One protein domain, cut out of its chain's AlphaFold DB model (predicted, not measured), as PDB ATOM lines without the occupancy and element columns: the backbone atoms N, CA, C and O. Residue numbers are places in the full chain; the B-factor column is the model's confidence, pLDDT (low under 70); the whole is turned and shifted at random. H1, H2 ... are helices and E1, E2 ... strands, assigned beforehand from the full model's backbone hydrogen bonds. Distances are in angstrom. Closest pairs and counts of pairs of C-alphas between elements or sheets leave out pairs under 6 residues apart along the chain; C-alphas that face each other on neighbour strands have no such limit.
ATOM      1  N   VAL A   6     -13.859 -23.221 -23.316       43.59
ATOM      2  CA  VAL A   6     -14.930 -23.229 -22.314       43.59
ATOM      3  C   VAL A   6     -16.236 -22.912 -23.026       43.59
ATOM      4  O   VAL A   6     -16.429 -21.796 -23.504       43.59
ATOM      5  N   THR A   7     -17.139 -23.882 -23.077       45.66
ATOM      6  CA  THR A   7     -18.471 -23.729 -23.667       45.66
ATOM      7  C   THR A   7     -19.496 -23.617 -22.546       45.66
ATOM      8  O   THR A   7     -19.531 -24.469 -21.666       45.66
ATOM      9  N   ILE A   8     -20.345 -22.589 -22.538       46.56
ATOM     10  CA  ILE A   8     -21.455 -22.501 -21.576       46.56
ATOM     11  C   ILE A   8     -22.683 -23.129 -22.236       46.56
ATOM     12  O   ILE A   8     -23.201 -22.582 -23.204       46.56
ATOM     13  N   ALA A   9     -23.134 -24.272 -21.722       45.75
ATOM     14  CA  ALA A   9     -24.342 -24.961 -22.177       45.75
ATOM     15  C   ALA A   9     -25.247 -25.227 -20.970       45.75
ATOM     16  O   ALA A   9     -24.754 -25.589 -19.903       45.75
ATOM     17  N   ASP A  10     -26.553 -24.991 -21.109       58.34
ATOM     18  CA  ASP A  10     -27.548 -25.172 -20.036       58.34
ATOM     19  C   ASP A  10     -27.212 -24.405 -18.738       58.34
ATOM     20  O   ASP A  10     -27.453 -24.870 -17.625       58.34
ATOM     21  N   GLY A  11     -26.570 -23.238 -18.867       51.50
ATOM     22  CA  GLY A  11     -26.096 -22.436 -17.731       51.50
ATOM     23  C   GLY A  11     -24.869 -23.008 -17.009       51.50
ATOM     24  O   GLY A  11     -24.406 -22.427 -16.024       51.50
ATOM     25  N   LYS A  12     -24.305 -24.116 -17.504       42.09
ATOM     26  CA  LYS A  12     -23.146 -24.797 -16.927       42.09
ATOM     27  C   LYS A  12     -21.919 -24.630 -17.838       42.09
ATOM     28  O   LYS A  12     -21.979 -24.953 -19.026       42.09
ATOM     29  N   PRO A  13     -20.785 -24.132 -17.319       47.12
ATOM     30  CA  PRO A  13     -19.544 -24.090 -18.081       47.12
ATOM     31  C   PRO A  13     -18.990 -25.511 -18.254       47.12
ATOM     32  O   PRO A  13     -18.773 -26.231 -17.281       47.12
ATOM     33  N   ARG A  14     -18.746 -25.913 -19.498       51.28
ATOM     34  CA  ARG A  14     -18.115 -27.173 -19.896       51.28
ATOM     35  C   ARG A  14     -16.723 -26.844 -20.422       51.28
ATOM     36  O   ARG A  14     -16.583 -26.101 -21.388       51.28
ATOM     37  N   LEU A  15     -15.693 -27.370 -19.770       57.72
ATOM     38  CA  LEU A  15     -14.317 -27.272 -20.250       57.72
ATOM     39  C   LEU A  15     -14.043 -28.500 -21.114       57.72
ATOM     40  O   LEU A  15     -14.014 -29.613 -20.591       57.72
ATOM     41  N   ARG A  16     -13.845 -28.312 -22.419       55.75
ATOM     42  CA  ARG A  16     -13.448 -29.405 -23.307       55.75
ATOM     43  C   ARG A  16     -12.019 -29.159 -23.756       55.75
ATOM     44  O   ARG A  16     -11.759 -28.250 -24.541       55.75
ATOM     45  N   ARG A  17     -11.074 -29.934 -23.214       54.12
ATOM     46  CA  ARG A  17      -9.706 -29.942 -23.727       54.12
ATOM     47  C   ARG A  17      -8.902 -31.178 -23.351       54.12
ATOM     48  O   ARG A  17      -8.759 -31.481 -22.173       54.12
ATOM     49  N   ASP A  18      -8.269 -31.757 -24.364       51.50
ATOM     50  CA  ASP A  18      -7.564 -33.038 -24.311       51.50
ATOM     51  C   ASP A  18      -6.185 -33.048 -23.618       51.50
ATOM     52  O   ASP A  18      -5.588 -34.106 -23.548       51.50
ATOM     53  N   ASP A  19      -5.668 -31.951 -23.038       52.66
ATOM     54  CA  ASP A  19      -4.291 -31.959 -22.475       52.66
ATOM     55  C   ASP A  19      -4.052 -31.079 -21.229       52.66
ATOM     56  O   ASP A  19      -2.912 -30.803 -20.845       52.66
ATOM     57  N   LEU A  20      -5.099 -30.598 -20.551       57.81
ATOM     58  CA  LEU A  20      -4.914 -29.879 -19.281       57.81
ATOM     59  C   LEU A  20      -4.980 -30.853 -18.108       57.81
ATOM     60  O   LEU A  20      -6.030 -31.080 -17.513       57.81
ATOM     61  N   ARG A  21      -3.822 -31.421 -17.760       58.25
ATOM     62  CA  ARG A  21      -3.684 -32.295 -16.595       58.25
ATOM     63  C   ARG A  21      -3.665 -31.454 -15.319       58.25
ATOM     64  O   ARG A  21      -2.654 -30.848 -14.972       58.25
ATOM     65  N   VAL A  22      -4.793 -31.405 -14.620       64.69
ATOM     66  CA  VAL A  22      -4.866 -30.853 -13.262       64.69
ATOM     67  C   VAL A  22      -4.527 -31.978 -12.289       64.69
ATOM     68  O   VAL A  22      -5.075 -33.074 -12.385       64.69
ATOM     69  N   THR A  23      -3.595 -31.744 -11.366       74.88
ATOM     70  CA  THR A  23      -3.261 -32.763 -10.367       74.88
ATOM     71  C   THR A  23      -4.432 -32.967  -9.411       74.88
ATOM     72  O   THR A  23      -5.100 -32.009  -9.016       74.88
ATOM     73  N   ILE A  24      -4.645 -34.206  -8.962       73.00
ATOM     74  CA  ILE A  24      -5.689 -34.517  -7.975       73.00
ATOM     75  C   ILE A  24      -5.512 -33.721  -6.673       73.00
ATOM     76  O   ILE A  24      -6.491 -33.309  -6.061       73.00
ATOM     77  N   SER A  25      -4.266 -33.409  -6.296       71.31
ATOM     78  CA  SER A  25      -3.950 -32.540  -5.158       71.31
ATOM     79  C   SER A  25      -4.505 -31.126  -5.325       71.31
ATOM     80  O   SER A  25      -5.014 -30.554  -4.365       71.31
ATOM     81  N   THR A  26      -4.470 -30.580  -6.541       77.88
ATOM     82  CA  THR A  26      -5.048 -29.265  -6.839       77.88
ATOM     83  C   THR A  26      -6.566 -29.308  -6.704       77.88
ATOM     84  O   THR A  26      -7.144 -28.434  -6.066       77.88
ATOM     85  N   VAL A  27      -7.212 -30.353  -7.232       80.56
ATOM     86  CA  VAL A  27      -8.668 -30.540  -7.106       80.56
ATOM     87  C   VAL A  27      -9.079 -30.622  -5.634       80.56
ATOM     88  O   VAL A  27      -9.959 -29.880  -5.208       80.56
ATOM     89  N   ARG A  28      -8.387 -31.441  -4.833       80.75
ATOM     90  CA  ARG A  28      -8.640 -31.576  -3.387       80.75
ATOM     91  C   ARG A  28      -8.397 -30.281  -2.617       80.75
ATOM     92  O   ARG A  28      -9.161 -29.961  -1.716       80.75
ATOM     93  N   ALA A  29      -7.362 -29.519  -2.965       80.25
ATOM     94  CA  ALA A  29      -7.086 -28.238  -2.321       80.25
ATOM     95  C   ALA A  29      -8.175 -27.193  -2.617       80.25
ATOM     96  O   ALA A  29      -8.534 -26.417  -1.735       80.25
ATOM     97  N   LEU A  30      -8.712 -27.170  -3.839       86.62
ATOM     98  CA  LEU A  30      -9.820 -26.286  -4.211       86.62
ATOM     99  C   LEU A  30     -11.141 -26.717  -3.557       86.62
ATOM    100  O   LEU A  30     -11.906 -25.865  -3.112       86.62
ATOM    101  N   GLU A  31     -11.378 -28.023  -3.452       86.06
ATOM    102  CA  GLU A  31     -12.508 -28.612  -2.725       86.06
ATOM    103  C   GLU A  31     -12.442 -28.281  -1.223       86.06
ATOM    104  O   GLU A  31     -13.402 -27.760  -0.668       86.06
ATOM    105  N   GLY A  32     -11.282 -28.452  -0.582       86.25
ATOM    106  CA  GLY A  32     -11.074 -28.093   0.828       86.25
ATOM    107  C   GLY A  32     -11.209 -26.593   1.119       86.25
ATOM    108  O   GLY A  32     -11.438 -26.203   2.260       86.25
ATOM    109  N   ARG A  33     -11.104 -25.742   0.090       87.88
ATOM    110  CA  ARG A  33     -11.385 -24.299   0.163       87.88
ATOM    111  C   ARG A  33     -12.840 -23.946  -0.166       87.88
ATOM    112  O   ARG A  33     -13.178 -22.768  -0.180       87.88
ATOM    113  N   GLY A  34     -13.689 -24.927  -0.470       89.06
ATOM    114  CA  GLY A  34     -15.087 -24.712  -0.854       89.06
ATOM    115  C   GLY A  34     -15.267 -24.050  -2.224       89.06
ATOM    116  O   GLY A  34     -16.331 -23.504  -2.513       89.06
ATOM    117  N   LEU A  35     -14.238 -24.065  -3.076       87.56
ATOM    118  CA  LEU A  35     -14.273 -23.455  -4.414       87.56
ATOM    119  C   LEU A  35     -14.786 -24.432  -5.479       87.56
ATOM    120  O   LEU A  35     -15.311 -24.017  -6.513       87.56
ATOM    121  N   LEU A  36     -14.648 -25.730  -5.213       88.19
ATOM    122  CA  LEU A  36     -15.232 -26.811  -5.993       88.19
ATOM    123  C   LEU A  36     -16.166 -27.634  -5.114       88.19
ATOM    124  O   LEU A  36     -15.907 -27.806  -3.924       88.19
ATOM    125  N   ALA A  37     -17.203 -28.182  -5.731       86.19
ATOM    126  CA  ALA A  37     -18.059 -29.194  -5.142       86.19
ATOM    127  C   ALA A  37     -18.154 -30.398  -6.083       86.19
ATOM    128  O   ALA A  37     -18.144 -30.259  -7.311       86.19
ATOM    129  N   ARG A  38     -18.203 -31.591  -5.491       84.25
ATOM    130  CA  ARG A  38     -18.448 -32.842  -6.207       84.25
ATOM    131  C   ARG A  38     -19.948 -33.013  -6.401       84.25
ATOM    132  O   ARG A  38     -20.730 -32.699  -5.512       84.25
ATOM    133  N   GLU A  39     -20.339 -33.458  -7.584       79.00
ATOM    134  CA  GLU A  39     -21.715 -33.863  -7.849       79.00
ATOM    135  C   GLU A  39     -21.896 -35.300  -7.352       79.00
ATOM    136  O   GLU A  39     -21.077 -36.168  -7.674       79.00
ATOM    137  N   ASP A  40     -22.958 -35.550  -6.581       68.88
ATOM    138  CA  ASP A  40     -23.350 -36.901  -6.185       68.88
ATOM    139  C   ASP A  40     -23.743 -37.673  -7.441       68.88
ATOM    140  O   ASP A  40     -24.859 -37.586  -7.955       68.88
ATOM    141  N   THR A  41     -22.767 -38.381  -7.995       62.38
ATOM    142  CA  THR A  41     -22.941 -39.134  -9.228       62.38
ATOM    143  C   THR A  41     -23.282 -40.569  -8.839       62.38
ATOM    144  O   THR A  41     -22.566 -41.152  -8.020       62.38
ATOM    145  N   PRO A  42     -24.354 -41.173  -9.387       61.78
ATOM    146  CA  PRO A  42     -24.613 -42.585  -9.157       61.78
ATOM    147  C   PRO A  42     -23.384 -43.390  -9.592       61.78
ATOM    148  O   PRO A  42     -22.863 -43.183 -10.689       61.78
ATOM    149  N   LEU A  43     -22.941 -44.290  -8.706       58.84
ATOM    150  CA  LEU A  43     -21.684 -45.065  -8.698       58.84
ATOM    151  C   LEU A  43     -21.304 -45.794 -10.007       58.84
ATOM    152  O   LEU A  43     -20.256 -46.428 -10.073       58.84
ATOM    153  N   TRP A  44     -22.145 -45.747 -11.037       55.94
ATOM    154  CA  TRP A  44     -21.960 -46.430 -12.315       55.94
ATOM    155  C   TRP A  44     -21.197 -45.623 -13.364       55.94
ATOM    156  O   TRP A  44     -20.714 -46.212 -14.327       55.94
ATOM    157  N   PHE A  45     -21.041 -44.308 -13.193       53.03
ATOM    158  CA  PHE A  45     -20.205 -43.513 -14.090       53.03
ATOM    159  C   PHE A  45     -18.818 -43.317 -13.478       53.03
ATOM    160  O   PHE A  45     -18.674 -42.713 -12.420       53.03
ATOM    161  N   HIS A  46     -17.790 -43.820 -14.165       57.53
ATOM    162  CA  HIS A  46     -16.377 -43.679 -13.780       57.53
ATOM    163  C   HIS A  46     -15.870 -42.227 -13.797       57.53
ATOM    164  O   HIS A  46     -14.760 -41.954 -13.338       57.53
ATOM    165  N   ASP A  47     -16.677 -41.299 -14.306       66.31
ATOM    166  CA  ASP A  47     -16.344 -39.887 -14.391       66.31
ATOM    167  C   ASP A  47     -16.853 -39.152 -13.144       66.31
ATOM    168  O   ASP A  47     -18.026 -38.779 -13.062       66.31
ATOM    169  N   GLU A  48     -15.966 -38.904 -12.176       69.88
ATOM    170  CA  GLU A  48     -16.259 -37.975 -11.080       69.88
ATOM    171  C   GLU A  48     -16.490 -36.568 -11.650       69.88
ATOM    172  O   GLU A  48     -15.595 -35.961 -12.251       69.88
ATOM    173  N   ARG A  49     -17.688 -36.018 -11.437       75.88
ATOM    174  CA  ARG A  49     -18.017 -34.654 -11.855       75.88
ATOM    175  C   ARG A  49     -17.781 -33.669 -10.721       75.88
ATOM    176  O   ARG A  49     -18.296 -33.823  -9.617       75.88
ATOM    177  N   VAL A  50     -17.020 -32.618 -11.019       79.38
ATOM    178  CA  VAL A  50     -16.821 -31.465 -10.135       79.38
ATOM    179  C   VAL A  50     -17.354 -30.205 -10.799       79.38
ATOM    180  O   VAL A  50     -17.206 -30.014 -12.006       79.38
ATOM    181  N   HIS A  51     -17.952 -29.327 -10.006       85.25
ATOM    182  CA  HIS A  51     -18.433 -28.027 -10.450       85.25
ATOM    183  C   HIS A  51     -17.865 -26.912  -9.572       85.25
ATOM    184  O   HIS A  51     -17.557 -27.111  -8.398       85.25
ATOM    185  N   LEU A  52     -17.713 -25.719 -10.155       85.75
ATOM    186  CA  LEU A  52     -17.359 -24.521  -9.397       85.75
ATOM    187  C   LEU A  52     -18.542 -24.096  -8.534       85.75
ATOM    188  O   LEU A  52     -19.662 -23.962  -9.033       85.75
ATOM    189  N   THR A  53     -18.272 -23.819  -7.263       87.31
ATOM    190  CA  THR A  53     -19.235 -23.145  -6.394       87.31
ATOM    191  C   THR A  53     -19.360 -21.676  -6.800       87.31
ATOM    192  O   THR A  53     -18.550 -21.143  -7.567       87.31
ATOM    193  N   GLU A  54     -20.364 -20.977  -6.278       87.12
ATOM    194  CA  GLU A  54     -20.496 -19.537  -6.513       87.12
ATOM    195  C   GLU A  54     -19.268 -18.757  -6.004       87.12
ATOM    196  O   GLU A  54     -18.755 -17.875  -6.697       87.12
ATOM    197  N   ALA A  55     -18.747 -19.148  -4.836       87.12
ATOM    198  CA  ALA A  55     -17.504 -18.617  -4.287       87.12
ATOM    199  C   ALA A  55     -16.317 -18.895  -5.223       87.12
ATOM    200  O   ALA A  55     -15.585 -17.973  -5.573       87.12
ATOM    201  N   GLY A  56     -16.191 -20.128  -5.727       86.44
ATOM    202  CA  GLY A  56     -15.166 -20.503  -6.704       86.44
ATOM    203  C   GLY A  56     -15.215 -19.677  -7.989       86.44
ATOM    204  O   GLY A  56     -14.176 -19.254  -8.492       86.44
ATOM    205  N   ARG A  57     -16.417 -19.387  -8.506       84.69
ATOM    206  CA  ARG A  57     -16.592 -18.519  -9.683       84.69
ATOM    207  C   ARG A  57     -16.137 -17.088  -9.406       84.69
ATOM    208  O   ARG A  57     -15.456 -16.512 -10.254       84.69
ATOM    209  N   ARG A  58     -16.490 -16.521  -8.247       83.56
ATOM    210  CA  ARG A  58     -16.076 -15.165  -7.848       83.56
ATOM    211  C   ARG A  58     -14.564 -15.058  -7.653       83.56
ATOM    212  O   ARG A  58     -13.959 -14.148  -8.213       83.56
ATOM    213  N   ASP A  59     -13.951 -16.006  -6.953       84.50
ATOM    214  CA  ASP A  59     -12.500 -16.034  -6.718       84.50
ATOM    215  C   ASP A  59     -11.709 -16.182  -8.015       84.50
ATOM    216  O   ASP A  59     -10.695 -15.508  -8.233       84.50
ATOM    217  N   LEU A  60     -12.189 -17.045  -8.910       81.12
ATOM    218  CA  LEU A  60     -11.574 -17.239 -10.211       81.12
ATOM    219  C   LEU A  60     -11.691 -15.969 -11.065       81.12
ATOM    220  O   LEU A  60     -10.696 -15.518 -11.633       81.12
ATOM    221  N   ALA A  61     -12.875 -15.353 -11.110       78.25
ATOM    222  CA  ALA A  61     -13.087 -14.088 -11.809       78.25
ATOM    223  C   ALA A  61     -12.186 -12.974 -11.252       78.25
ATOM    224  O   ALA A  61     -11.549 -12.261 -12.025       78.25
ATOM    225  N   ALA A  62     -12.053 -12.866  -9.926       78.00
ATOM    226  CA  ALA A  62     -11.159 -11.906  -9.279       78.00
ATOM    227  C   ALA A  62      -9.677 -12.167  -9.601       78.00
ATOM    228  O   ALA A  62      -8.905 -11.228  -9.799       78.00
ATOM    229  N   SER A  63      -9.283 -13.439  -9.701       74.12
ATOM    230  CA  SER A  63      -7.918 -13.843 -10.056       74.12
ATOM    231  C   SER A  63      -7.554 -13.472 -11.494       74.12
ATOM    232  O   SER A  63      -6.415 -13.086 -11.748       74.12
ATOM    233  N   PHE A  64      -8.508 -13.559 -12.425       69.81
ATOM    234  CA  PHE A  64      -8.316 -13.142 -13.818       69.81
ATOM    235  C   PHE A  64      -8.472 -11.631 -14.030       69.81
ATOM    236  O   PHE A  64      -7.865 -11.085 -14.946       69.81
ATOM    237  N   ALA A  65      -9.263 -10.953 -13.192       65.62
ATOM    238  CA  ALA A  65      -9.433  -9.501 -13.235       65.62
ATOM    239  C   ALA A  65      -8.214  -8.741 -12.692       65.62
ATOM    240  O   ALA A  65      -8.024  -7.570 -13.016       65.62
ATOM    241  N   ARG A  66      -7.366  -9.386 -11.880       59.03
ATOM    242  CA  ARG A  66      -6.062  -8.821 -11.531       59.03
ATOM    243  C   ARG A  66      -5.093  -9.021 -12.694       59.03
ATOM    244  O   ARG A  66      -4.841 -10.168 -13.069       59.03
TER     245      ARG A  66
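AT A GLANCE: This is residues 6 to 66 of the 90 residues of an uncharacterized protein of Streptomyces caeruleatus (UniProt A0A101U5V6). A short two-strand hairpin, E3 and E4, makes the middle of a loose-limbed little structure: its long loop sticks out at one end with residues 42 to 47, and helix H2 leads away at the other, where residues 61 to 66 stick out. Helix H1 sits to one side of this hairpin, beside E3, and a second, separate hairpin, E1 and E2, lies across from it, near E4. The printed part has 61 residues, with two named helices and four named strands in the order E1, E2, H1, E3, E4, H2; the class is mixed, helices and strands, with two antiparallel sheets of two strands each. It is only just compact, close to loose, with a radius of gyration of the C-alphas of 12.6 A, and only just elongated, spanning 40 by 26 by 24 A.

HOW THE PARTS SIT: Begin at residues 6 to 9, strand E1, which forms an antiparallel hairpin with E2, residues 12 to 16, at 140 degrees between directions. Look there for N 7 and O 14, 2.8 A apart, and N 14 and O 7, 2.7 A apart, both within hydrogen-bond range. Next comes H1, residues 24 to 32, which is apart from E1. Then find E3, residues 36 to 38: its closest C-alphas to H1 are those of Leu 36 and Leu 30, 5.7 A apart. E3 forms an antiparallel hairpin with E4, residues 50 to 52, at 147 degrees, and N 37 and O 51 are within hydrogen-bond range at 2.9 A. E4 and E2 are near each other, with 5 pairs of C-alphas within 10 A. Last is H2, residues 54 to 65; its closest C-alpha to E3 is that of Gly 56, 6.3 A from that of Leu 36. H1 and H2 are only just apart, at 8.3 A. In H1 and H2 every O i to N i+4 pair is within hydrogen-bond range.

IN THESE COORDINATES: Find C-alpha 6 at (-14.930, -23.229, -22.314), where E1 begins; it runs 9.6 A, and E2 runs 12.5 A. H1 starts at C-alpha 24, (-5.689, -34.517, -7.975), and covers 12.2 A. E3 measures 6.8 A and E4 7.0 A. H2, 16.4 A long, ends at C-alpha 65, (-9.433, -9.501, -13.235).

THE WHOLE: The C-alphas of Trp 44 and Arg 66 are the two farthest apart, 40.8 A. The printed part has no cut. The link from E3 to E4, 11 residues, is long. Mean pLDDT of the printed part is 70.0; look for values under 70 in residues 6 to 22, 40 to 48 and 64 to 66 of this model.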